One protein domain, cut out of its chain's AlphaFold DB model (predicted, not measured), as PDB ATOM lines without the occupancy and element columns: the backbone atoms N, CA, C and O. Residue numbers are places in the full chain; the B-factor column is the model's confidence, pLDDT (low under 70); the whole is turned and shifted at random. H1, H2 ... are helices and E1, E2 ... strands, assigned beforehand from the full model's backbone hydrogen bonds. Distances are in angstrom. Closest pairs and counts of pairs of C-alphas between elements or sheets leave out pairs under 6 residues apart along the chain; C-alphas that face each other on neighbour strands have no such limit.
ATOM      1  N   GLU A  56     -26.515 -45.835 -40.269       90.31
ATOM      2  CA  GLU A  56     -26.054 -46.669 -39.164       90.31
ATOM      3  C   GLU A  56     -26.738 -46.236 -37.874       90.31
ATOM      4  O   GLU A  56     -27.033 -45.054 -37.686       90.31
ATOM      5  N   TYR A  57     -26.977 -47.191 -36.979       91.50
ATOM      6  CA  TYR A  57     -27.578 -46.930 -35.677       91.50
ATOM      7  C   TYR A  57     -26.629 -47.364 -34.570       91.50
ATOM      8  O   TYR A  57     -26.140 -48.493 -34.567       91.50
ATOM      9  N   GLN A  58     -26.417 -46.485 -33.597       94.12
ATOM     10  CA  GLN A  58     -25.663 -46.790 -32.383       94.12
ATOM     11  C   GLN A  58     -26.576 -46.610 -31.178       94.12
ATOM     12  O   GLN A  58     -27.231 -45.584 -31.035       94.12
ATOM     13  N   THR A  59     -26.641 -47.624 -30.318       94.62
ATOM     14  CA  THR A  59     -27.518 -47.619 -29.142       94.62
ATOM     15  C   THR A  59     -26.684 -47.689 -27.874       94.62
ATOM     16  O   THR A  59     -25.822 -48.556 -27.745       94.62
ATOM     17  N   TYR A  60     -26.978 -46.808 -26.925       94.50
ATOM     18  CA  TYR A  60     -26.394 -46.800 -25.589       94.50
ATOM     19  C   TYR A  60     -27.507 -46.956 -24.560       94.50
ATOM     20  O   TYR A  60     -28.605 -46.435 -24.740       94.50
ATOM     21  N   LYS A  61     -27.230 -47.688 -23.482       94.75
ATOM     22  CA  LYS A  61     -28.207 -47.993 -22.432       94.75
ATOM     23  C   LYS A  61     -27.773 -47.388 -21.110       94.75
ATOM     24  O   LYS A  61     -26.575 -47.287 -20.865       94.75
ATOM     25  N   ASN A  62     -28.748 -47.073 -20.261       94.31
ATOM     26  CA  ASN A  62     -28.538 -46.582 -18.897       94.31
ATOM     27  C   ASN A  62     -27.594 -45.370 -18.856       94.31
ATOM     28  O   ASN A  62     -26.522 -45.424 -18.258       94.31
ATOM     29  N   VAL A  63     -27.993 -44.300 -19.542       94.75
ATOM     30  CA  VAL A  63     -27.188 -43.087 -19.708       94.75
ATOM     31  C   VAL A  63     -27.775 -41.972 -18.858       94.75
ATOM     32  O   VAL A  63     -28.944 -41.623 -19.013       94.75
ATOM     33  N   ASP A  64     -26.952 -41.379 -18.002       95.38
ATOM     34  CA  ASP A  64     -27.315 -40.169 -17.271       95.38
ATOM     35  C   ASP A  64     -27.034 -38.939 -18.146       95.38
ATOM     36  O   ASP A  64     -25.941 -38.782 -18.711       95.38
ATOM     37  N   VAL A  65     -28.045 -38.080 -18.292       95.38
ATOM     38  CA  VAL A  65     -27.994 -36.893 -19.146       95.38
ATOM     39  C   VAL A  65     -28.486 -35.646 -18.425       95.38
ATOM     40  O   VAL A  65     -29.352 -35.695 -17.557       95.38
ATOM     41  N   ILE A  66     -27.972 -34.502 -18.856       96.38
ATOM     42  CA  ILE A  66     -28.395 -33.167 -18.464       96.38
ATOM     43  C   ILE A  66     -29.031 -32.517 -19.686       96.38
ATOM     44  O   ILE A  66     -28.391 -32.372 -20.732       96.38
ATOM     45  N   VAL A  67     -30.291 -32.116 -19.550       94.56
ATOM     46  CA  VAL A  67     -31.050 -31.433 -20.595       94.56
ATOM     47  C   VAL A  67     -31.179 -29.956 -20.257       94.56
ATOM     48  O   VAL A  67     -31.676 -29.582 -19.193       94.56
ATOM     49  N   GLN A  68     -30.723 -29.123 -21.188       94.75
ATOM     50  CA  GLN A  68     -30.760 -27.668 -21.113       94.75
ATOM     51  C   GLN A  68     -31.215 -27.107 -22.458       94.75
ATOM     52  O   GLN A  68     -30.498 -27.157 -23.458       94.75
ATOM     53  N   ASP A  69     -32.430 -26.579 -22.472       92.56
ATOM     54  CA  ASP A  69     -33.122 -26.018 -23.622       92.56
ATOM     55  C   ASP A  69     -33.134 -26.989 -24.804       92.56
ATOM     56  O   ASP A  69     -33.820 -28.003 -24.766       92.56
ATOM     57  N   TYR A  70     -32.378 -26.702 -25.858       93.00
ATOM     58  CA  TYR A  70     -32.298 -27.532 -27.061       93.00
ATOM     59  C   TYR A  70     -31.058 -28.430 -27.060       93.00
ATOM     60  O   TYR A  70     -30.554 -28.784 -28.128       93.00
ATOM     61  N   ARG A  71     -30.512 -28.748 -25.880       94.56
ATOM     62  CA  ARG A  71     -29.295 -29.548 -25.742       94.56
ATOM     63  C   ARG A  71     -29.441 -30.668 -24.721       94.56
ATOM     64  O   ARG A  71     -29.987 -30.460 -23.641       94.56
ATOM     65  N   MET A  72     -28.876 -31.824 -25.049       95.00
ATOM     66  CA  MET A  72     -28.742 -32.981 -24.168       95.00
ATOM     67  C   MET A  72     -27.275 -33.378 -24.064       95.00
ATOM     68  O   MET A  72     -26.667 -33.801 -25.042       95.00
ATOM     69  N   ASN A  73     -26.701 -33.262 -22.873       96.00
ATOM     70  CA  ASN A  73     -25.322 -33.653 -22.604       96.00
ATOM     71  C   ASN A  73     -25.295 -34.864 -21.684       96.00
ATOM     72  O   ASN A  73     -26.148 -35.007 -20.825       96.00
ATOM     73  N   GLY A  74     -24.312 -35.735 -21.840       94.19
ATOM     74  CA  GLY A  74     -24.185 -36.929 -21.015       94.19
ATOM     75  C   GLY A  74     -22.998 -37.760 -21.453       94.19
ATOM     76  O   GLY A  74     -22.433 -37.553 -22.536       94.19
ATOM     77  N   ARG A  75     -22.600 -38.701 -20.604       94.62
ATOM     78  CA  ARG A  75     -21.503 -39.619 -20.894       94.62
ATOM     79  C   ARG A  75     -22.079 -40.943 -21.374       94.62
ATOM     80  O   ARG A  75     -22.792 -41.603 -20.636       94.62
ATOM     81  N   LEU A  76     -21.757 -41.328 -22.605       92.44
ATOM     82  CA  LEU A  76     -22.263 -42.560 -23.216       92.44
ATOM     83  C   LEU A  76     -21.448 -43.778 -22.783       92.44
ATOM     84  O   LEU A  76     -21.991 -44.862 -22.599       92.44
ATOM     85  N   ASN A  77     -20.132 -43.603 -22.638       90.19
ATOM     86  CA  ASN A  77     -19.218 -44.606 -22.096       90.19
ATOM     87  C   ASN A  77     -17.924 -43.942 -21.576       90.19
ATOM     88  O   ASN A  77     -17.827 -42.717 -21.466       90.19
ATOM     89  N   LYS A  78     -16.891 -44.736 -21.262       87.88
ATOM     90  CA  LYS A  78     -15.608 -44.215 -20.758       87.88
ATOM     91  C   LYS A  78     -14.931 -43.215 -21.713       87.88
ATOM     92  O   LYS A  78     -14.205 -42.353 -21.226       87.88
ATOM     93  N   TYR A  79     -15.203 -43.273 -23.014       89.69
ATOM     94  CA  TYR A  79     -14.470 -42.531 -24.046       89.69
ATOM     95  C   TYR A  79     -15.326 -41.544 -24.855       89.69
ATOM     96  O   TYR A  79     -14.769 -40.646 -25.476       89.69
ATOM     97  N   LYS A  80     -16.657 -41.695 -24.857       91.31
ATOM     98  CA  LYS A  80     -17.585 -40.953 -25.719       91.31
ATOM     99  C   LYS A  80     -18.634 -40.220 -24.881       91.31
ATOM    100  O   LYS A  80     -19.236 -40.789 -23.966       91.31
ATOM    101  N   THR A  81     -18.880 -38.965 -25.225       94.31
ATOM    102  CA  THR A  81     -19.945 -38.122 -24.661       94.31
ATOM    103  C   THR A  81     -20.899 -37.670 -25.758       94.31
ATOM    104  O   THR A  81     -20.528 -37.618 -26.929       94.31
ATOM    105  N   ILE A  82     -22.125 -37.306 -25.382       92.50
ATOM    106  CA  ILE A  82     -23.129 -36.812 -26.335       92.50
ATOM    107  C   ILE A  82     -22.645 -35.519 -27.013       92.50
ATOM    108  O   ILE A  82     -22.825 -35.344 -28.216       92.50
ATOM    109  N   GLN A  83     -21.964 -34.642 -26.268       91.88
ATOM    110  CA  GLN A  83     -21.435 -33.376 -26.780       91.88
ATOM    111  C   GLN A  83     -20.397 -33.560 -27.896       91.88
ATOM    112  O   GLN A  83     -20.357 -32.753 -28.819       91.88
ATOM    113  N   GLN A  84     -19.575 -34.610 -27.824       89.19
ATOM    114  CA  GLN A  84     -18.583 -34.924 -28.859       89.19
ATOM    115  C   GLN A  84     -19.214 -35.436 -30.159       89.19
ATOM    116  O   GLN A  84     -18.557 -35.414 -31.194       89.19
ATOM    117  N   ILE A  85     -20.457 -35.917 -30.099       89.81
ATOM    118  CA  ILE A  85     -21.205 -36.400 -31.258       89.81
ATOM    119  C   ILE A  85     -22.042 -35.255 -31.817       89.81
ATOM    120  O   ILE A  85     -21.712 -34.649 -32.831       89.81
ATOM    121  N   ASN A  86     -23.141 -34.969 -31.125       89.25
ATOM    122  CA  ASN A  86     -24.105 -33.933 -31.422       89.25
ATOM    123  C   ASN A  86     -25.106 -33.907 -30.264       89.25
ATOM    124  O   ASN A  86     -25.892 -34.838 -30.090       89.25
ATOM    125  N   ASN A  87     -25.082 -32.841 -29.472       92.81
ATOM    126  CA  ASN A  87     -25.993 -32.671 -28.343       92.81
ATOM    127  C   ASN A  87     -27.289 -31.952 -28.703       92.81
ATOM    128  O   ASN A  87     -28.072 -31.656 -27.807       92.81
ATOM    129  N   LYS A  88     -27.520 -31.627 -29.977       92.44
ATOM    130  CA  LYS A  88     -28.666 -30.824 -30.392       92.44
ATOM    131  C   LYS A  88     -29.961 -31.631 -30.369       92.44
ATOM    132  O   LYS A  88     -30.063 -32.717 -30.941       92.44
ATOM    133  N   CYS A  89     -30.984 -31.009 -29.808       90.81
ATOM    134  CA  CYS A  89     -32.360 -31.459 -29.877       90.81
ATOM    135  C   CYS A  89     -33.188 -30.532 -30.770       90.81
ATOM    136  O   CYS A  89     -32.951 -29.324 -30.821       90.81
ATOM    137  N   TYR A  90     -34.174 -31.090 -31.471       86.31
ATOM    138  CA  TYR A  90     -35.062 -30.318 -32.353       86.31
ATOM    139  C   TYR A  90     -36.287 -29.754 -31.619       86.31
ATOM    140  O   TYR A  90     -36.956 -28.859 -32.132       86.31
ATOM    141  N   TYR A  91     -36.534 -30.222 -30.394       87.06
ATOM    142  CA  TYR A  91     -37.603 -29.756 -29.515       87.06
ATOM    143  C   TYR A  91     -37.031 -29.110 -28.254       87.06
ATOM    144  O   TYR A  91     -35.951 -29.487 -27.786       87.06
ATOM    145  N   LYS A  92     -37.772 -28.148 -27.690       86.94
ATOM    146  CA  LYS A  92     -37.416 -27.537 -26.405       86.94
ATOM    147  C   LYS A  92     -37.428 -28.616 -25.323       86.94
ATOM    148  O   LYS A  92     -38.271 -29.510 -25.353       86.94
ATOM    149  N   HIS A  93     -36.466 -28.549 -24.411       86.69
ATOM    150  CA  HIS A  93     -36.215 -29.570 -23.392       86.69
ATOM    151  C   HIS A  93     -36.017 -30.970 -23.999       86.69
ATOM    152  O   HIS A  93     -36.306 -31.978 -23.367       86.69
ATOM    153  N   CYS A  94     -35.581 -31.049 -25.261       86.25
ATOM    154  CA  CYS A  94     -35.494 -32.283 -26.041       86.25
ATOM    155  C   CYS A  94     -36.808 -33.077 -26.166       86.25
ATOM    156  O   CYS A  94     -36.775 -34.233 -26.568       86.25
ATOM    157  N   GLY A  95     -37.962 -32.468 -25.867       86.06
ATOM    158  CA  GLY A  95     -39.261 -33.147 -25.784       86.06
ATOM    159  C   GLY A  95     -39.665 -33.565 -24.364       86.06
ATOM    160  O   GLY A  95     -40.780 -34.038 -24.167       86.06
ATOM    161  N   LEU A  96     -38.798 -33.361 -23.367       88.12
ATOM    162  CA  LEU A  96     -39.115 -33.553 -21.951       88.12
ATOM    163  C   LEU A  96     -39.892 -32.355 -21.382       88.12
ATOM    164  O   LEU A  96     -39.997 -31.297 -21.992       88.12
ATOM    165  N   LEU A  97     -40.428 -32.519 -20.170       85.00
ATOM    166  CA  LEU A  97     -41.260 -31.495 -19.527       85.00
ATOM    167  C   LEU A  97     -40.480 -30.235 -19.116       85.00
ATOM    168  O   LEU A  97     -41.053 -29.149 -19.095       85.00
ATOM    169  N   LYS A  98     -39.198 -30.363 -18.745       92.19
ATOM    170  CA  LYS A  98     -38.373 -29.250 -18.253       92.19
ATOM    171  C   LYS A  98     -36.877 -29.516 -18.430       92.19
ATOM    172  O   LYS A  98     -36.466 -30.619 -18.770       92.19
ATOM    173  N   ASN A  99     -36.066 -28.490 -18.177       93.50
ATOM    174  CA  ASN A  99     -34.622 -28.649 -18.005       93.50
ATOM    175  C   ASN A  99     -34.326 -29.412 -16.708       93.50
ATOM    176  O   ASN A  99     -35.032 -29.243 -15.710       93.50
ATOM    177  N   GLY A 100     -33.274 -30.224 -16.718       94.31
ATOM    178  CA  GLY A 100     -32.876 -31.004 -15.553       94.31
ATOM    179  C   GLY A 100     -32.019 -32.212 -15.894       94.31
ATOM    180  O   GLY A 100     -31.620 -32.418 -17.042       94.31
ATOM    181  N   GLU A 101     -31.745 -33.004 -14.866       95.50
ATOM    182  CA  GLU A 101     -31.022 -34.266 -14.975       95.50
ATOM    183  C   GLU A 101     -32.008 -35.419 -15.148       95.50
ATOM    184  O   GLU A 101     -33.030 -35.499 -14.463       95.50
ATOM    185  N   TYR A 102     -31.700 -36.308 -16.084       93.69
ATOM    186  CA  TYR A 102     -32.547 -37.429 -16.448       93.69
ATOM    187  C   TYR A 102     -31.711 -38.687 -16.598       93.69
ATOM    188  O   TYR A 102     -30.629 -38.673 -17.181       93.69
ATOM    189  N   LYS A 103     -32.269 -39.803 -16.133       94.12
ATOM    190  CA  LYS A 103     -31.727 -41.128 -16.399       94.12
ATOM    191  C   LYS A 103     -32.460 -41.745 -17.577       94.12
ATOM    192  O   LYS A 103     -33.661 -42.018 -17.500       94.12
ATOM    193  N   LEU A 104     -31.740 -41.941 -18.671       94.75
ATOM    194  CA  LEU A 104     -32.257 -42.585 -19.866       94.75
ATOM    195  C   LEU A 104     -32.044 -44.090 -19.760       94.75
ATOM    196  O   LEU A 104     -30.934 -44.552 -19.491       94.75
ATOM    197  N   SER A 105     -33.095 -44.861 -20.021       95.06
ATOM    198  CA  SER A 105     -32.979 -46.308 -20.195       95.06
ATOM    199  C   SER A 105     -32.214 -46.630 -21.480       95.06
ATOM    200  O   SER A 105     -31.392 -47.547 -21.509       95.06
ATOM    201  N   GLU A 106     -32.422 -45.825 -22.524       95.38
ATOM    202  CA  GLU A 106     -31.794 -45.987 -23.831       95.38
ATOM    203  C   GLU A 106     -31.645 -44.641 -24.558       95.38
ATOM    204  O   GLU A 106     -32.521 -43.784 -24.490       95.38
ATOM    205  N   ILE A 107     -30.561 -44.472 -25.311       95.38
ATOM    206  CA  ILE A 107     -30.399 -43.417 -26.314       95.38
ATOM    207  C   ILE A 107     -29.847 -44.023 -27.603       95.38
ATOM    208  O   ILE A 107     -28.902 -44.814 -27.588       95.38
ATOM    209  N   LYS A 108     -30.452 -43.649 -28.727       94.94
ATOM    210  CA  LYS A 108     -30.088 -44.087 -30.070       94.94
ATOM    211  C   LYS A 108     -29.580 -42.908 -30.879       94.94
ATOM    212  O   LYS A 108     -30.252 -41.882 -30.991       94.94
ATOM    213  N   PHE A 109     -28.423 -43.095 -31.487       94.38
ATOM    214  CA  PHE A 109     -27.856 -42.210 -32.488       94.38
ATOM    215  C   PHE A 109     -28.063 -42.815 -33.867       94.38
ATOM    216  O   PHE A 109     -27.990 -44.034 -34.037       94.38
ATOM    217  N   ILE A 110     -28.323 -41.950 -34.840       93.25
ATOM    218  CA  ILE A 110     -28.364 -42.298 -36.253       93.25
ATOM    219  C   ILE A 110     -27.243 -41.556 -36.966       93.25
ATOM    220  O   ILE A 110     -27.102 -40.343 -36.820       93.25
ATOM    221  N   THR A 111     -26.469 -42.280 -37.761       91.19
ATOM    222  CA  THR A 111     -25.491 -41.700 -38.676       91.19
ATOM    223  C   THR A 111     -26.089 -41.699 -40.068       91.19
ATOM    224  O   THR A 111     -26.358 -42.763 -40.616       91.19
ATOM    225  N   ILE A 112     -26.295 -40.516 -40.648       87.75
ATOM    226  CA  ILE A 112     -26.748 -40.355 -42.035       87.75
ATOM    227  C   ILE A 112     -25.648 -39.624 -42.799       87.75
ATOM    228  O   ILE A 112     -25.340 -38.476 -42.483       87.75
ATOM    229  N   GLN A 113     -25.058 -40.272 -43.811       83.12
ATOM    230  CA  GLN A 113     -23.971 -39.683 -44.620       83.12
ATOM    231  C   GLN A 113     -22.800 -39.166 -43.755       83.12
ATOM    232  O   GLN A 113     -22.313 -38.050 -43.932       83.12
ATOM    233  N   GLY A 114     -22.392 -39.958 -42.757       83.12
ATOM    234  CA  GLY A 114     -21.291 -39.627 -41.843       83.12
ATOM    235  C   GLY A 114     -21.618 -38.587 -40.763       83.12
ATOM    236  O   GLY A 114     -20.769 -38.313 -39.921       83.12
ATOM    237  N   LYS A 115     -22.834 -38.023 -40.747       85.81
ATOM    238  CA  LYS A 115     -23.295 -37.116 -39.685       85.81
ATOM    239  C   LYS A 115     -24.100 -37.893 -38.653       85.81
ATOM    240  O   LYS A 115     -25.172 -38.401 -38.974       85.81
ATOM    241  N   GLU A 116     -23.577 -37.973 -37.436       90.56
ATOM    242  CA  GLU A 116     -24.209 -38.651 -36.305       90.56
ATOM    243  C   GLU A 116     -25.096 -37.661 -35.521       90.56
ATOM    244  O   GLU A 116     -24.665 -36.567 -35.150       90.56
ATOM    245  N   GLU A 117     -26.361 -38.013 -35.296       91.69
ATOM    246  CA  GLU A 117     -27.335 -37.190 -34.571       91.69
ATOM    247  C   GLU A 117     -28.160 -38.048 -33.598       91.69
ATOM    248  O   GLU A 117     -28.330 -39.252 -33.804       91.69
ATOM    249  N   ILE A 118     -28.706 -37.437 -32.539       92.94
ATOM    250  CA  ILE A 118     -29.630 -38.123 -31.621       92.94
ATOM    251  C   ILE A 118     -30.907 -38.453 -32.394       92.94
ATOM    252  O   ILE A 118     -31.637 -37.545 -32.793       92.94
ATOM    253  N   PHE A 119     -31.192 -39.738 -32.581       93.50
ATOM    254  CA  PHE A 119     -32.389 -40.207 -33.270       93.50
ATOM    255  C   PHE A 119     -33.579 -40.277 -32.320       93.50
ATOM    256  O   PHE A 119     -34.612 -39.644 -32.544       93.50
ATOM    257  N   SER A 120     -33.413 -41.031 -31.239       94.12
ATOM    258  CA  SER A 120     -34.449 -41.257 -30.243       94.12
ATOM    259  C   SER A 120     -33.829 -41.544 -28.889       94.12
ATOM    260  O   SER A 120     -32.693 -42.005 -28.797       94.12
ATOM    261  N   PHE A 121     -34.592 -41.341 -27.830       94.19
ATOM    262  CA  PHE A 121     -34.180 -41.727 -26.489       94.19
ATOM    263  C   PHE A 121     -35.386 -42.117 -25.645       94.19
ATOM    264  O   PHE A 121     -36.497 -41.654 -25.881       94.19
ATOM    265  N   CYS A 122     -35.163 -42.971 -24.657       94.44
ATOM    266  CA  CYS A 122     -36.184 -43.491 -23.771       94.44
ATOM    267  C   CYS A 122     -35.830 -43.190 -22.320       94.44
ATOM    268  O   CYS A 122     -34.698 -43.365 -21.870       94.44
ATOM    269  N   THR A 123     -36.838 -42.752 -21.586       92.19
ATOM    270  CA  THR A 123     -36.872 -42.796 -20.125       92.19
ATOM    271  C   THR A 123     -37.529 -44.110 -19.695       92.19
ATOM    272  O   THR A 123     -38.008 -44.877 -20.531       92.19
ATOM    273  N   ASN A 124     -37.613 -44.376 -18.393       86.94
ATOM    274  CA  ASN A 124     -38.330 -45.558 -17.894       86.94
ATOM    275  C   ASN A 124     -39.835 -45.552 -18.222       86.94
ATOM    276  O   ASN A 124     -40.474 -46.592 -18.132       86.94
ATOM    277  N   GLN A 125     -40.405 -44.395 -18.570       85.88
ATOM    278  CA  GLN A 125     -41.848 -44.225 -18.770       85.88
ATOM    279  C   GLN A 125     -42.233 -44.066 -20.243       85.88
ATOM    280  O   GLN A 125     -43.318 -44.473 -20.642       85.88
ATOM    281  N   GLN A 126     -41.371 -43.444 -21.048       89.88
ATOM    282  CA  GLN A 126     -41.710 -43.027 -22.408       89.88
ATOM    283  C   GLN A 126     -40.471 -42.848 -23.284       89.88
ATOM    284  O   GLN A 126     -39.389 -42.509 -22.788       89.88
ATOM    285  N   CYS A 127     -40.662 -43.036 -24.589       91.56
ATOM    286  CA  CYS A 127     -39.656 -42.838 -25.625       91.56
ATOM    287  C   CYS A 127     -40.001 -41.635 -26.499       91.56
ATOM    288  O   CYS A 127     -41.153 -41.422 -26.865       91.56
ATOM    289  N   PHE A 128     -38.970 -40.891 -26.874       91.31
ATOM    290  CA  PHE A 128     -39.061 -39.681 -27.668       91.31
ATOM    291  C   PHE A 128     -38.250 -39.829 -28.944       91.31
ATOM    292  O   PHE A 128     -37.108 -40.291 -28.926       91.31
ATOM    293  N   LEU A 129     -38.842 -39.398 -30.052       90.19
ATOM    294  CA  LEU A 129     -38.171 -39.252 -31.337       90.19
ATOM    295  C   LEU A 129     -37.696 -37.811 -31.474       90.19
ATOM    296  O   LEU A 129     -38.493 -36.876 -31.456       90.19
ATOM    297  N   ASN A 130     -36.389 -37.634 -31.621       87.06
ATOM    298  CA  ASN A 130     -35.791 -36.323 -31.834       87.06
ATOM    299  C   ASN A 130     -35.777 -35.951 -33.326       87.06
ATOM    300  O   ASN A 130     -35.877 -34.773 -33.658       87.06
ATOM    301  N   ILE A 131     -35.670 -36.940 -34.225       85.69
ATOM    302  CA  ILE A 131     -35.565 -36.726 -35.677       85.69
ATOM    303  C   ILE A 131     -36.551 -37.611 -36.438       85.69
ATOM    304  O   ILE A 131     -36.621 -38.817 -36.216       85.69
ATOM    305  N   ASP A 132     -37.233 -37.010 -37.411       87.00
ATOM    306  CA  ASP A 132     -37.925 -37.723 -38.484       87.00
ATOM    307  C   ASP A 132     -36.940 -38.016 -39.631       87.00
ATOM    308  O   ASP A 132     -36.459 -37.105 -40.318       87.00
TER     309      ASP A 132
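This is residues 56 to 132 of the 180 residues of an uncharacterized protein of uncultured Avibacterium sp (UniProt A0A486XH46). One strongly twisted antiparallel sheet is folded over into a half-open, barrel-like roll: the two long strands E1 and E3 run side by side and bend together, with the short strand E2 beside E1 and the hairpins E3-E4 and E4-E5 beyond E3. The two short helices H1 and H2 lie by the open side of the roll, between E2 and the E4-E5 end. The printed part has 77 residues, with five named strands and two named helices in the order E1, E2, H1, H2, E3, E4, E5; the sheet order is E2, E1, E3, E4, E5, and the class is mostly strand. The whole is compact, with a radius of gyration of the C-alphas of 11.2 A and spans of 31 by 28 by 20 A.

In the sheet, E1, residues 56 to 68, and E3, residues 100 to 112, are antiparallel inner strands at 148 degrees; N 60 and O 107 are 2.8 A apart, within hydrogen-bond range. E1 bends by 96 degrees at residue 62, and E3 by 89 degrees at residue 103. The edge strand E2, residues 71 to 74, forms a hairpin with E1, with N 66 and O 73 at 2.7 A. On the other side of E3, E4, residues 115 to 122, is antiparallel to it at 139 degrees, with N 108 and O 120 at 2.8 A. The other edge strand, E5, residues 127 to 129, is antiparallel to E4 at 150 degrees, with N 128 and O 121 at 2.8 A. E3, E4 and E5 form a meander, each strand the antiparallel neighbour of the one before. E2 is apart from E4 and from E5. H1, residues 82 to 85, is on the sheet at a height of 5.8 A, over none of its strands; its closest C-alphas to E2 are Ile 82 and Asn 73, 5.4 A apart. H2, residues 92 to 95, is on the opposite face at a height of 6.3 A, also over none; its closest C-alphas to E1 are His 93 and Val 67, 6.2 A apart. H1 and H2 are apart. Each is too short for an O i to N i+4 pair, and its one O i to N i+3 pair is within range.

E1 begins at C-alpha 56, (-26.054, -46.669, -39.164), and measures 26.6 A. E3 measures 28.7 A and ends at C-alpha 112, (-26.748, -40.355, -42.035). E4 measures 21.4 A and E2 10.1 A. E5 measures 6.9 A and ends at C-alpha 129, (-38.171, -39.252, -31.337). H1 measures 5.3 A and H2 5.9 A.

The C-alphas farthest apart, those of Lys 98 and Gln 113, are 31.8 A apart. The printed part has no cut and no long link. Its mean pLDDT is 91.5, and no printed residue is under 70.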